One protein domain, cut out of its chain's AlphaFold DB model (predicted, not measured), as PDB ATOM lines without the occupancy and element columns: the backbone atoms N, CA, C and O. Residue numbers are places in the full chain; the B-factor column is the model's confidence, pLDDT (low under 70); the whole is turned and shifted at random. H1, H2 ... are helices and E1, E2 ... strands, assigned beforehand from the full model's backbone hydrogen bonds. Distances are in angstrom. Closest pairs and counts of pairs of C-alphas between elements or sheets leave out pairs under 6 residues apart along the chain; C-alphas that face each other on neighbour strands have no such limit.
ATOM      1  N   ASP A  11      -3.767   2.268 243.316       44.59
ATOM      2  CA  ASP A  11      -2.733   1.523 244.053       44.59
ATOM      3  C   ASP A  11      -1.748   2.444 244.786       44.59
ATOM      4  O   ASP A  11      -1.461   2.246 245.964       44.59
ATOM      5  N   ILE A  12      -1.354   3.556 244.158       47.59
ATOM      6  CA  ILE A  12      -0.452   4.553 244.761       47.59
ATOM      7  C   ILE A  12      -1.061   5.169 246.036       47.59
ATOM      8  O   ILE A  12      -0.353   5.519 246.981       47.59
ATOM      9  N   ARG A  13      -2.394   5.296 246.096       45.06
ATOM     10  CA  ARG A  13      -3.093   5.874 247.253       45.06
ATOM     11  C   ARG A  13      -3.140   4.910 248.448       45.06
ATOM     12  O   ARG A  13      -3.197   5.376 249.584       45.06
ATOM     13  N   ASN A  14      -3.095   3.600 248.198       44.31
ATOM     14  CA  ASN A  14      -2.998   2.579 249.242       44.31
ATOM     15  C   ASN A  14      -1.561   2.425 249.749       44.31
ATOM     16  O   ASN A  14      -1.355   2.388 250.961       44.31
ATOM     17  N   ASP A  15      -0.568   2.445 248.857       46.00
ATOM     18  CA  ASP A  15       0.844   2.342 249.251       46.00
ATOM     19  C   ASP A  15       1.324   3.556 250.059       46.00
ATOM     20  O   ASP A  15       2.103   3.411 251.003       46.00
ATOM     21  N   MET A  16       0.812   4.758 249.769       43.56
ATOM     22  CA  MET A  16       1.106   5.946 250.581       43.56
ATOM     23  C   MET A  16       0.470   5.896 251.978       43.56
ATOM     24  O   MET A  16       1.059   6.394 252.937       43.56
ATOM     25  N   ARG A  17      -0.712   5.287 252.121       45.94
ATOM     26  CA  ARG A  17      -1.424   5.205 253.407       45.94
ATOM     27  C   ARG A  17      -0.826   4.143 254.330       45.94
ATOM     28  O   ARG A  17      -0.764   4.360 255.537       45.94
ATOM     29  N   THR A  18      -0.359   3.031 253.766       48.91
ATOM     30  CA  THR A  18       0.342   1.976 254.511       48.91
ATOM     31  C   THR A  18       1.692   2.481 255.019       48.91
ATOM     32  O   THR A  18       1.955   2.396 256.215       48.91
ATOM     33  N   ASN A  19       2.471   3.153 254.160       48.41
ATOM     34  CA  ASN A  19       3.741   3.763 254.565       48.41
ATOM     35  C   ASN A  19       3.569   4.854 255.637       48.41
ATOM     36  O   ASN A  19       4.394   4.946 256.541       48.41
ATOM     37  N   GLN A  20       2.503   5.664 255.582       45.47
ATOM     38  CA  GLN A  20       2.214   6.639 256.644       45.47
ATOM     39  C   GLN A  20       1.865   5.967 257.973       45.47
ATOM     40  O   GLN A  20       2.415   6.355 258.998       45.47
ATOM     41  N   ALA A  21       1.019   4.935 257.963       52.09
ATOM     42  CA  ALA A  21       0.623   4.238 259.185       52.09
ATOM     43  C   ALA A  21       1.798   3.498 259.849       52.09
ATOM     44  O   ALA A  21       1.912   3.502 261.076       52.09
ATOM     45  N   GLU A  22       2.691   2.890 259.065       51.09
ATOM     46  CA  GLU A  22       3.913   2.264 259.584       51.09
ATOM     47  C   GLU A  22       4.864   3.313 260.173       51.09
ATOM     48  O   GLU A  22       5.381   3.140 261.278       51.09
ATOM     49  N   MET A  23       5.025   4.450 259.493       45.69
ATOM     50  CA  MET A  23       5.865   5.552 259.960       45.69
ATOM     51  C   MET A  23       5.308   6.198 261.240       45.69
ATOM     52  O   MET A  23       6.063   6.448 262.178       45.69
ATOM     53  N   GLU A  24       3.990   6.385 261.344       48.44
ATOM     54  CA  GLU A  24       3.317   6.868 262.557       48.44
ATOM     55  C   GLU A  24       3.445   5.884 263.726       48.44
ATOM     56  O   GLU A  24       3.697   6.309 264.853       48.44
ATOM     57  N   GLN A  25       3.333   4.574 263.485       51.94
ATOM     58  CA  GLN A  25       3.520   3.562 264.531       51.94
ATOM     59  C   GLN A  25       4.961   3.519 265.043       51.94
ATOM     60  O   GLN A  25       5.187   3.380 266.246       51.94
ATOM     61  N   LEU A  26       5.943   3.666 264.154       52.03
ATOM     62  CA  LEU A  26       7.363   3.695 264.510       52.03
ATOM     63  C   LEU A  26       7.714   4.965 265.300       52.03
ATOM     64  O   LEU A  26       8.423   4.888 266.306       52.03
ATOM     65  N   ILE A  27       7.135   6.111 264.927       52.16
ATOM     66  CA  ILE A  27       7.265   7.374 265.665       52.16
ATOM     67  C   ILE A  27       6.575   7.288 267.034       52.16
ATOM     68  O   ILE A  27       7.187   7.651 268.038       52.16
ATOM     69  N   GLN A  28       5.353   6.749 267.119       51.66
ATOM     70  CA  GLN A  28       4.643   6.568 268.393       51.66
ATOM     71  C   GLN A  28       5.372   5.601 269.328       51.66
ATOM     72  O   GLN A  28       5.475   5.860 270.525       51.66
ATOM     73  N   LYS A  29       5.928   4.504 268.803       53.66
ATOM     74  CA  LYS A  29       6.684   3.533 269.604       53.66
ATOM     75  C   LYS A  29       7.999   4.125 270.124       53.66
ATOM     76  O   LYS A  29       8.378   3.850 271.258       53.66
ATOM     77  N   GLY A  30       8.643   4.993 269.343       53.66
ATOM     78  CA  GLY A  30       9.830   5.745 269.764       53.66
ATOM     79  C   GLY A  30       9.543   6.797 270.816       53.66
ATOM     80  O   GLY A  30      10.223   6.847 271.838       53.66
ATOM     81  N   GLN A  31       8.486   7.578 270.603       54.56
ATOM     82  CA  GLN A  31       7.995   8.551 271.578       54.56
ATOM     83  C   GLN A  31       7.445   7.887 272.844       54.56
ATOM     84  O   GLN A  31       7.370   8.540 273.880       54.56
ATOM     85  N   SER A  32       7.055   6.613 272.798       63.62
ATOM     86  CA  SER A  32       6.609   5.872 273.980       63.62
ATOM     87  C   SER A  32       7.769   5.510 274.913       63.62
ATOM     88  O   SER A  32       7.601   5.536 276.126       63.62
ATOM     89  N   MET A  33       8.962   5.232 274.372       69.94
ATOM     90  CA  MET A  33      10.098   4.752 275.174       69.94
ATOM     91  C   MET A  33      11.107   5.843 275.544       69.94
ATOM     92  O   MET A  33      11.780   5.716 276.564       69.94
ATOM     93  N   PHE A  34      11.207   6.916 274.756       77.88
ATOM     94  CA  PHE A  34      12.171   7.993 274.977       77.88
ATOM     95  C   PHE A  34      11.475   9.358 275.073       77.88
ATOM     96  O   PHE A  34      10.555   9.656 274.312       77.88
ATOM     97  N   GLU A  35      11.913  10.196 276.013       79.38
ATOM     98  CA  GLU A  35      11.510  11.604 276.139       79.38
ATOM     99  C   GLU A  35      12.101  12.450 275.015       79.38
ATOM    100  O   GLU A  35      11.473  13.391 274.533       79.38
ATOM    101  N   GLY A  36      13.295  12.079 274.561       78.50
ATOM    102  CA  GLY A  36      13.967  12.719 273.448       78.50
ATOM    103  C   GLY A  36      15.066  11.836 272.889       78.50
ATOM    104  O   GLY A  36      15.754  11.131 273.628       78.50
ATOM    105  N   THR A  37      15.236  11.885 271.575       81.69
ATOM    106  CA  THR A  37      16.350  11.251 270.875       81.69
ATOM    107  C   THR A  37      17.016  12.270 269.962       81.69
ATOM    108  O   THR A  37      16.377  13.175 269.426       81.69
ATOM    109  N   SER A  38      18.328  12.149 269.805       81.38
ATOM    110  CA  SER A  38      19.107  12.947 268.869       81.38
ATOM    111  C   SER A  38      20.170  12.073 268.231       81.38
ATOM    112  O   SER A  38      20.795  11.244 268.894       81.38
ATOM    113  N   VAL A  39      20.367  12.272 266.935       83.62
ATOM    114  CA  VAL A  39      21.456  11.671 266.177       83.62
ATOM    115  C   VAL A  39      22.109  12.784 265.377       83.62
ATOM    116  O   VAL A  39      21.441  13.515 264.646       83.62
ATOM    117  N   ASN A  40      23.417  12.923 265.528       84.19
ATOM    118  CA  ASN A  40      24.239  13.860 264.785       84.19
ATOM    119  C   ASN A  40      25.340  13.079 264.072       84.19
ATOM    120  O   ASN A  40      26.001  12.241 264.683       84.19
ATOM    121  N   VAL A  41      25.527  13.356 262.786       83.81
ATOM    122  CA  VAL A  41      26.569  12.743 261.967       83.81
ATOM    123  C   VAL A  41      27.517  13.837 261.504       83.81
ATOM    124  O   VAL A  41      27.102  14.799 260.859       83.81
ATOM    125  N   ARG A  42      28.801  13.676 261.817       85.50
ATOM    126  CA  ARG A  42      29.885  14.547 261.364       85.50
ATOM    127  C   ARG A  42      30.852  13.762 260.499       85.50
ATOM    128  O   ARG A  42      31.282  12.672 260.863       85.50
ATOM    129  N   LEU A  43      31.218  14.336 259.360       84.88
ATOM    130  CA  LEU A  43      32.270  13.788 258.515       84.88
ATOM    131  C   LEU A  43      33.633  14.255 259.040       84.88
ATOM    132  O   LEU A  43      33.870  15.453 259.174       84.88
ATOM    133  N   LEU A  44      34.520  13.306 259.321       82.81
ATOM    134  CA  LEU A  44      35.905  13.524 259.726       82.81
ATOM    135  C   LEU A  44      36.814  12.876 258.679       82.81
ATOM    136  O   LEU A  44      37.010  11.664 258.711       82.81
ATOM    137  N   ASP A  45      37.339  13.656 257.732       82.12
ATOM    138  CA  ASP A  45      38.164  13.192 256.602       82.12
ATOM    139  C   ASP A  45      37.597  11.949 255.877       82.12
ATOM    140  O   ASP A  45      36.831  12.068 254.922       82.12
ATOM    141  N   ARG A  46      37.978  10.739 256.319       84.69
ATOM    142  CA  ARG A  46      37.582   9.428 255.759       84.69
ATOM    143  C   ARG A  46      36.699   8.587 256.691       84.69
ATOM    144  O   ARG A  46      36.539   7.382 256.482       84.69
ATOM    145  N   GLN A  47      36.168   9.195 257.738       88.69
ATOM    146  CA  GLN A  47      35.366   8.560 258.774       88.69
ATOM    147  C   GLN A  47      34.124   9.400 259.058       88.69
ATOM    148  O   GLN A  47      34.067  10.588 258.754       88.69
ATOM    149  N   MET A  48      33.116   8.768 259.640       87.62
ATOM    150  CA  MET A  48      31.920   9.429 260.135       87.62
ATOM    151  C   MET A  48      31.874   9.263 261.647       87.62
ATOM    152  O   MET A  48      31.884   8.144 262.155       87.62
ATOM    153  N   GLU A  49      31.828  10.379 262.359       89.94
ATOM    154  CA  GLU A  49      31.504  10.422 263.776       89.94
ATOM    155  C   GLU A  49      29.987  10.515 263.910       89.94
ATOM    156  O   GLU A  49      29.364  11.479 263.469       89.94
ATOM    157  N   VAL A  50      29.389   9.500 264.514       89.12
ATOM    158  CA  VAL A  50      27.964   9.457 264.806       89.12
ATOM    159  C   VAL A  50      27.797   9.618 266.308       89.12
ATOM    160  O   VAL A  50      28.127   8.728 267.091       89.12
ATOM    161  N   SER A  51      27.299  10.783 266.698       88.75
ATOM    162  CA  SER A  51      26.923  11.096 268.070       88.75
ATOM    163  C   SER A  51      25.438  10.825 268.251       88.75
ATOM    164  O   SER A  51      24.607  11.359 267.519       88.75
ATOM    165  N   MET A  52      25.092  10.001 269.227       90.06
ATOM    166  CA  MET A  52      23.721   9.622 269.536       90.06
ATOM    167  C   MET A  52      23.428   9.973 270.988       90.06
ATOM    168  O   MET A  52      24.259   9.740 271.859       90.06
ATOM    169  N   SER A  53      22.246  10.512 271.259       87.12
ATOM    170  CA  SER A  53      21.758  10.725 272.621       87.12
ATOM    171  C   SER A  53      20.300  10.320 272.717       87.12
ATOM    172  O   SER A  53      19.518  10.654 271.825       87.12
ATOM    173  N   ALA A  54      19.917   9.645 273.790       86.19
ATOM    174  CA  ALA A  54      18.532   9.257 274.004       86.19
ATOM    175  C   ALA A  54      18.199   9.294 275.488       86.19
ATOM    176  O   ALA A  54      18.916   8.724 276.290       86.19
ATOM    177  N   MET A  55      17.100   9.942 275.851       85.62
ATOM    178  CA  MET A  55      16.635  10.003 277.232       85.62
ATOM    179  C   MET A  55      15.452   9.047 277.388       85.62
ATOM    180  O   MET A  55      14.375   9.358 276.880       85.62
ATOM    181  N   PRO A  56      15.631   7.854 277.981       83.75
ATOM    182  CA  PRO A  56      14.533   6.915 278.173       83.75
ATOM    183  C   PRO A  56      13.533   7.486 279.185       83.75
ATOM    184  O   PRO A  56      13.931   8.093 280.174       83.75
ATOM    185  N   LYS A  57      12.234   7.294 278.934       82.81
ATOM    186  CA  LYS A  57      11.154   7.683 279.864       82.81
ATOM    187  C   LYS A  57      11.168   6.849 281.134       82.81
ATOM    188  O   LYS A  57      10.902   7.346 282.221       82.81
ATOM    189  N   GLU A  58      11.463   5.568 280.961       78.88
ATOM    190  CA  GLU A  58      11.519   4.577 282.021       78.88
ATOM    191  C   GLU A  58      12.716   3.666 281.753       78.88
ATOM    192  O   GLU A  58      12.844   3.095 280.664       78.88
ATOM    193  N   MET A  59      13.590   3.541 282.748       80.69
ATOM    194  CA  MET A  59      14.728   2.631 282.730       80.69
ATOM    195  C   MET A  59      14.884   2.027 284.122       80.69
ATOM    196  O   MET A  59      14.878   2.753 285.116       80.69
ATOM    197  N   ASP A  60      14.964   0.705 284.184       81.31
ATOM    198  CA  ASP A  60      15.241  -0.031 285.418       81.31
ATOM    199  C   ASP A  60      16.742   0.039 285.753       81.31
ATOM    200  O   ASP A  60      17.581   0.146 284.860       81.31
ATOM    201  N   ASP A  61      17.104  -0.075 287.032       82.50
ATOM    202  CA  ASP A  61      18.504  -0.036 287.485       82.50
ATOM    203  C   ASP A  61      19.364  -1.170 286.897       82.50
ATOM    204  O   ASP A  61      20.595  -1.085 286.863       82.50
ATOM    205  N   ARG A  62      18.734  -2.262 286.451       83.00
ATOM    206  CA  ARG A  62      19.403  -3.397 285.798       83.00
ATOM    207  C   ARG A  62      19.471  -3.254 284.280       83.00
ATOM    208  O   ARG A  62      19.984  -4.158 283.616       83.00
ATOM    209  N   GLU A  63      18.911  -2.187 283.724       86.56
ATOM    210  CA  GLU A  63      18.919  -1.932 282.293       86.56
ATOM    211  C   GLU A  63      20.097  -1.064 281.875       86.56
ATOM    212  O   GLU A  63      20.520  -0.147 282.572       86.56
ATOM    213  N   ILE A  64      20.618  -1.355 280.686       89.56
ATOM    214  CA  ILE A  64      21.630  -0.528 280.039       89.56
ATOM    215  C   ILE A  64      21.092  -0.008 278.718       89.56
ATOM    216  O   ILE A  64      20.521  -0.753 277.916       89.56
ATOM    217  N   LEU A  65      21.314   1.277 278.475       89.75
ATOM    218  CA  LEU A  65      21.035   1.895 277.197       89.75
ATOM    219  C   LEU A  65      22.296   1.861 276.335       89.75
ATOM    220  O   LEU A  65      23.379   2.266 276.753       89.75
ATOM    221  N   ALA A  66      22.153   1.369 275.113       90.69
ATOM    222  CA  ALA A  66      23.212   1.311 274.127       90.69
ATOM    223  C   ALA A  66      22.759   1.957 272.819       90.69
ATOM    224  O   ALA A  66      21.625   1.790 272.366       90.69
ATOM    225  N   ALA A  67      23.673   2.678 272.192       90.62
ATOM    226  CA  ALA A  67      23.537   3.130 270.825       90.62
ATOM    227  C   ALA A  67      24.054   2.041 269.887       90.62
ATOM    228  O   ALA A  67      25.116   1.463 270.115       90.62
ATOM    229  N   ARG A  68      23.314   1.772 268.817       90.44
ATOM    230  CA  ARG A  68      23.661   0.792 267.795       90.44
ATOM    231  C   ARG A  68      23.663   1.471 266.434       90.44
ATOM    232  O   ARG A  68      22.786   2.270 266.137       90.44
ATOM    233  N   ILE A  69      24.632   1.148 265.588       89.06
ATOM    234  CA  ILE A  69      24.680   1.610 264.202       89.06
ATOM    235  C   ILE A  69      24.939   0.418 263.299       89.06
ATOM    236  O   ILE A  69      25.912  -0.311 263.480       89.06
ATOM    237  N   VAL A  70      24.093   0.238 262.292       88.19
ATOM    238  CA  VAL A  70      24.375  -0.666 261.176       88.19
ATOM    239  C   VAL A  70      24.974   0.153 260.037       88.19
ATOM    240  O   VAL A  70      24.335   1.072 259.539       88.19
ATOM    241  N   ALA A  71      26.206  -0.153 259.642       86.12
ATOM    242  CA  ALA A  71      26.958   0.596 258.640       86.12
ATOM    243  C   ALA A  71      27.772  -0.362 257.762       86.12
ATOM    244  O   ALA A  71      28.595  -1.131 258.267       86.12
ATOM    245  N   GLY A  72      27.522  -0.354 256.448       82.88
ATOM    246  CA  GLY A  72      28.210  -1.240 255.494       82.88
ATOM    247  C   GLY A  72      28.083  -2.735 255.832       82.88
ATOM    248  O   GLY A  72      29.047  -3.485 255.698       82.88
ATOM    249  N   GLY A  73      26.930  -3.156 256.366       83.88
ATOM    250  CA  GLY A  73      26.681  -4.534 256.811       83.88
ATOM    251  C   GLY A  73      27.333  -4.917 258.147       83.88
ATOM    252  O   GLY A  73      27.196  -6.057 258.586       83.88
ATOM    253  N   ARG A  74      28.026  -3.988 258.817       87.75
ATOM    254  CA  ARG A  74      28.595  -4.189 260.157       87.75
ATOM    255  C   ARG A  74      27.721  -3.538 261.212       87.75
ATOM    256  O   ARG A  74      27.158  -2.474 260.983       87.75
ATOM    257  N   VAL A  75      27.642  -4.176 262.375       89.81
ATOM    258  CA  VAL A  75      26.947  -3.642 263.545       89.81
ATOM    259  C   VAL A  75      27.985  -3.088 264.509       89.81
ATOM    260  O   VAL A  75      28.865  -3.816 264.961       89.81
ATOM    261  N   TYR A  76      27.855  -1.808 264.818       90.44
ATOM    262  CA  TYR A  76      28.582  -1.117 265.870       90.44
ATOM    263  C   TYR A  76      27.619  -0.912 267.028       90.44
ATOM    264  O   TYR A  76      26.454  -0.585 266.808       90.44
ATOM    265  N   GLU A  77      28.077  -1.138 268.250       92.00
ATOM    266  CA  GLU A  77      27.264  -0.928 269.437       92.00
ATOM    267  C   GLU A  77      28.133  -0.347 270.545       92.00
ATOM    268  O   GLU A  77      29.263  -0.795 270.756       92.00
ATOM    269  N   GLN A  78      27.606   0.653 271.238       92.81
ATOM    270  CA  GLN A  78      28.279   1.318 272.337       92.81
ATOM    271  C   GLN A  78      27.282   1.616 273.451       92.81
ATOM    272  O   GLN A  78      26.232   2.210 273.212       92.81
ATOM    273  N   VAL A  79      27.625   1.213 274.675       93.12
ATOM    274  CA  VAL A  79      26.867   1.590 275.875       93.12
ATOM    275  C   VAL A  79      26.945   3.103 276.040       93.12
ATOM    276  O   VAL A  79      28.019   3.686 275.884       93.12
ATOM    277  N   MET A  80      25.804   3.727 276.312       91.88
ATOM    278  CA  MET A  80      25.745   5.161 276.544       91.88
ATOM    279  C   MET A  80      26.431   5.534 277.860       91.88
ATOM    280  O   MET A  80      26.481   4.746 278.803       91.88
ATOM    281  N   ASP A  81      26.982   6.741 277.911       91.88
ATOM    282  CA  ASP A  81      27.563   7.315 279.117       91.88
ATOM    283  C   ASP A  81      26.488   7.780 280.121       91.88
ATOM    284  O   ASP A  81      25.286   7.629 279.902       91.88
ATOM    285  N   GLY A  82      26.927   8.359 281.244       86.19
ATOM    286  CA  GLY A  82      26.031   8.861 282.293       86.19
ATOM    287  C   GLY A  82      25.122  10.022 281.867       86.19
ATOM    288  O   GLY A  82      24.152  10.300 282.566       86.19
ATOM    289  N   ASP A  83      25.393  10.666 280.726       87.56
ATOM    290  CA  ASP A  83      24.544  11.702 280.125       87.56
ATOM    291  C   ASP A  83      23.611  11.125 279.041       87.56
ATOM    292  O   ASP A  83      22.963  11.869 278.293       87.56
ATOM    293  N   ASN A  84      23.543   9.794 278.941       88.94
ATOM    294  CA  ASN A  84      22.865   9.036 277.897       88.94
ATOM    295  C   ASN A  84      23.317   9.421 276.482       88.94
ATOM    296  O   ASN A  84      22.501   9.618 275.570       88.94
ATOM    297  N   ARG A  85      24.632   9.556 276.295       91.50
ATOM    298  CA  ARG A  85      25.264   9.854 275.009       91.50
ATOM    299  C   ARG A  85      26.219   8.744 274.600       91.50
ATOM    300  O   ARG A  85      26.818   8.063 275.422       91.50
ATOM    301  N   ALA A  86      26.365   8.557 273.299       93.19
ATOM    302  CA  ALA A  86      27.348   7.663 272.708       93.19
ATOM    303  C   ALA A  86      27.939   8.319 271.464       93.19
ATOM    304  O   ALA A  86      27.228   8.987 270.712       93.19
ATOM    305  N   VAL A  87      29.235   8.118 271.239       91.81
ATOM    306  CA  VAL A  87      29.951   8.666 270.086       91.81
ATOM    307  C   VAL A  87      30.744   7.546 269.436       91.81
ATOM    308  O   VAL A  87      31.731   7.061 269.986       91.81
ATOM    309  N   MET A  88      30.312   7.156 268.241       92.31
ATOM    310  CA  MET A  88      30.931   6.094 267.460       92.31
ATOM    311  C   MET A  88      31.600   6.678 266.223       92.31
ATOM    312  O   MET A  88      30.969   7.393 265.449       92.31
ATOM    313  N   VAL A  89      32.864   6.328 266.003       91.56
ATOM    314  CA  VAL A  89      33.582   6.666 264.772       91.56
ATOM    315  C   VAL A  89      33.595   5.440 263.869       91.56
ATOM    316  O   VAL A  89      34.172   4.408 264.209       91.56
ATOM    317  N   ILE A  90      32.938   5.545 262.718       89.75
ATOM    318  CA  ILE A  90      32.813   4.469 261.732       89.75
ATOM    319  C   ILE A  90      33.463   4.872 260.410       89.75
ATOM    320  O   ILE A  90      33.612   6.052 260.096       89.75
ATOM    321  N   GLY A  91      33.880   3.885 259.618       86.69
ATOM    322  CA  GLY A  91      34.387   4.146 258.270       86.69
ATOM    323  C   GLY A  91      33.318   4.785 257.383       86.69
ATOM    324  O   GLY A  91      32.124   4.578 257.603       86.69
ATOM    325  N   LEU A  92      33.748   5.546 256.373       85.38
ATOM    326  CA  LEU A  92      32.836   6.083 255.368       85.38
ATOM    327  C   LEU A  92      32.109   4.933 254.653       85.38
ATOM    328  O   LEU A  92      32.747   4.048 254.083       85.38
ATOM    329  N   VAL A  93      30.781   4.954 254.705       84.31
ATOM    330  CA  VAL A  93      29.895   3.983 254.057       84.31
ATOM    331  C   VAL A  93      28.735   4.724 253.401       84.31
ATOM    332  O   VAL A  93      28.435   5.858 253.771       84.31
ATOM    333  N   ASP A  94      28.078   4.075 252.446       78.94
ATOM    334  CA  ASP A  94      26.986   4.690 251.682       78.94
ATOM    335  C   ASP A  94      25.705   4.870 252.506       78.94
ATOM    336  O   ASP A  94      24.892   5.742 252.209       78.94
ATOM    337  N   SER A  95      25.522   4.063 253.555       78.19
ATOM    338  CA  SER A  95      24.360   4.144 254.437       78.19
ATOM    339  C   SER A  95      24.697   3.784 255.879       78.19
ATOM    340  O   SER A  95      25.512   2.899 256.164       78.19
ATOM    341  N   VAL A  96      24.029   4.482 256.795       80.31
ATOM    342  CA  VAL A  96      24.079   4.230 258.234       80.31
ATOM    343  C   VAL A  96      22.658   4.154 258.775       80.31
ATOM    344  O   VAL A  96      21.817   4.998 258.462       80.31
ATOM    345  N   THR A  97      22.394   3.141 259.591       84.12
ATOM    346  CA  THR A  97      21.117   2.958 260.285       84.12
ATOM    347  C   THR A  97      21.374   3.008 261.790       84.12
ATOM    348  O   THR A  97      21.797   2.000 262.365       84.12
ATOM    349  N   PRO A  98      21.196   4.175 262.428       82.94
ATOM    350  CA  PRO A  98      21.293   4.313 263.875       82.94
ATOM    351  C   PRO A  98      20.042   3.744 264.567       82.94
ATOM    352  O   PRO A  98      18.928   3.896 264.082       82.94
ATOM    353  N   SER A  99      20.208   3.116 265.725       85.12
ATOM    354  CA  SER A  99      19.128   2.630 266.584       85.12
ATOM    355  C   SER A  99      19.528   2.683 268.060       85.12
ATOM    356  O   SER A  99      20.710   2.731 268.402       85.12
ATOM    357  N   PHE A 100      18.540   2.703 268.952       86.25
ATOM    358  CA  PHE A 100      18.767   2.654 270.397       86.25
ATOM    359  C   PHE A 100      18.317   1.301 270.934       86.25
ATOM    360  O   PHE A 100      17.293   0.761 270.517       86.25
ATOM    361  N   VAL A 101      19.084   0.736 271.855       87.44
ATOM    362  CA  VAL A 101      18.843  -0.592 272.412       87.44
ATOM    363  C   VAL A 101      18.864  -0.491 273.927       87.44
ATOM    364  O   VAL A 101      19.887  -0.139 274.501       87.44
ATOM    365  N   ILE A 102      17.754  -0.830 274.574       86.12
ATOM    366  CA  ILE A 102      17.710  -1.030 276.023       86.12
ATOM    367  C   ILE A 102      17.871  -2.529 276.271       86.12
ATOM    368  O   ILE A 102      17.084  -3.337 275.772       86.12
ATOM    369  N   LYS A 103      18.911  -2.920 277.006       85.12
ATOM    370  CA  LYS A 103      19.162  -4.321 277.366       85.12
ATOM    371  C   LYS A 103      18.850  -4.521 278.834       85.12
ATOM    372  O   LYS A 103      19.392  -3.804 279.667       85.12
ATOM    373  N   SER A 104      18.030  -5.518 279.128       82.88
ATOM    374  CA  SER A 104      17.757  -5.996 280.477       82.88
ATOM    375  C   SER A 104      18.248  -7.445 280.619       82.88
ATOM    376  O   SER A 104      18.506  -8.117 279.615       82.88
ATOM    377  N   PRO A 105      18.361  -7.975 281.849       76.50
ATOM    378  CA  PRO A 105      18.640  -9.396 282.067       76.50
ATOM    379  C   PRO A 105      17.573 -10.322 281.459       76.50
ATOM    380  O   PRO A 105      17.862 -11.475 281.148       76.50
ATOM    381  N   ASP A 106      16.353  -9.808 281.286       76.94
ATOM    382  CA  ASP A 106      15.171 -10.557 280.857       76.94
ATOM    383  C   ASP A 106      14.916 -10.453 279.340       76.94
ATOM    384  O   ASP A 106      14.049 -11.143 278.801       76.94
ATOM    385  N   GLY A 107      15.666  -9.606 278.626       72.69
ATOM    386  CA  GLY A 107      15.547  -9.458 277.180       72.69
ATOM    387  C   GLY A 107      16.085  -8.139 276.633       72.69
ATOM    388  O   GLY A 107      16.680  -7.320 277.328       72.69
ATOM    389  N   ILE A 108      15.876  -7.927 275.334       73.44
ATOM    390  CA  ILE A 108      16.314  -6.719 274.632       73.44
ATOM    391  C   ILE A 108      15.086  -5.964 274.133       73.44
ATOM    392  O   ILE A 108      14.280  -6.507 273.376       73.44
ATOM    393  N   ARG A 109      14.966  -4.692 274.517       71.00
ATOM    394  CA  ARG A 109      13.988  -3.744 273.979       71.00
ATOM    395  C   ARG A 109      14.706  -2.866 272.948       71.00
ATOM    396  O   ARG A 109      15.420  -1.931 273.299       71.00
ATOM    397  N   GLN A 110      14.569  -3.204 271.665       64.19
ATOM    398  CA  GLN A 110      15.181  -2.451 270.565       64.19
ATOM    399  C   GLN A 110      14.222  -1.384 270.034       64.19
ATOM    400  O   GLN A 110      13.054  -1.660 269.750       64.19
ATOM    401  N   PHE A 111      14.746  -0.175 269.861       63.31
ATOM    402  CA  PHE A 111      14.120   0.881 269.091       63.31
ATOM    403  C   PHE A 111      14.885   1.112 267.793       63.31
ATOM    404  O   PHE A 111      15.930   1.767 267.775       63.31
ATOM    405  N   ASP A 112      14.331   0.603 266.699       57.06
ATOM    406  CA  ASP A 112      14.759   0.972 265.357       57.06
ATOM    407  C   ASP A 112      14.253   2.380 265.047       57.06
ATOM    408  O   ASP A 112      13.171   2.579 264.497       57.06
TER     409      ASP A 112
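AT A GLANCE: This is residues 11 to 112 of the 123 residues of an uncharacterized protein of Enterocloster aldenensis (UniProt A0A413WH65). Two small, strongly twisted sheets sit face to face as a sandwich, and one long helix, H1, leads into it as an arm whose residues 11 to 25 stick out free. One layer is the four-stranded sheet E4 - E3 - E6 - E7, the other the three-stranded sheet E1 - E2 - E5, both antiparallel, with the strands of one at 38 degrees to those of the other. The printed part has 102 residues, with one named helix and seven named strands in the order H1 E1 E2 E3 E4 E5 E6 E7, and its class is mixed, helices and strands. It is only just loose, close to compact, with a radius of gyration of the C-alphas of 15.4 A and spans of 45 by 39 by 22 A.

IN THESE COORDINATES: H1, residues 11 to 33, begins with C-alpha 11 at (-2.733, 1.523, 244.053) and is 33.8 A long from first to last C-alpha. E1, residues 34 to 44, is 28.7 A long and begins with C-alpha 34 at (12.171, 7.993, 274.977). E2, residues 47 to 56, is 28.5 A long. E3 is residues 64 to 71, E4 residues 74 to 79 and E5 residues 85 to 91. E6, residues 96 to 104, is 25.3 A long. E7, residues 107 to 111, ends with C-alpha 111 at (14.120, 0.881, 269.091).

HOW THE PARTS SIT: H1 only grazes each sheet: E4 E3 E6 E7 with its residues 26 to 33, and E1 E2 E5 with its residues 30 to 33. In H1, 18 of 19 O i to N i+4 pairs are within hydrogen-bond range. E1 and E2 form a hairpin, with N 38 and O 53 at 2.8 A. E2 and E5 are antiparallel, with N 50 and O 88 at 2.8 A. E3 and E4 form a hairpin, with N 69 and O 76 at 2.8 A. E3 and E6 are antiparallel, with N 99 and O 68 at 2.7 A. E6 and E7 form a hairpin, with N 109 and O 102 at 2.8 A. Between the sheets, the closest C-alphas of E3 and E5 are those of Ala 67 and Ala 86, 6.2 A apart. Those of E4 and E5 are Gln 78 and Ala 86, 6.4 A apart. E5 and E7 are apart.

THE WHOLE: The C-alphas farthest apart are those of Asp 11 and Gly 82, at 48.4 A. Without residues 11 to 25 the body spans 39 by 24 by 23 A. The printed part has no cut, and no link is long. Mean pLDDT of the printed part is 76.8; residues 11 to 33 and 110 to 112 are under 70.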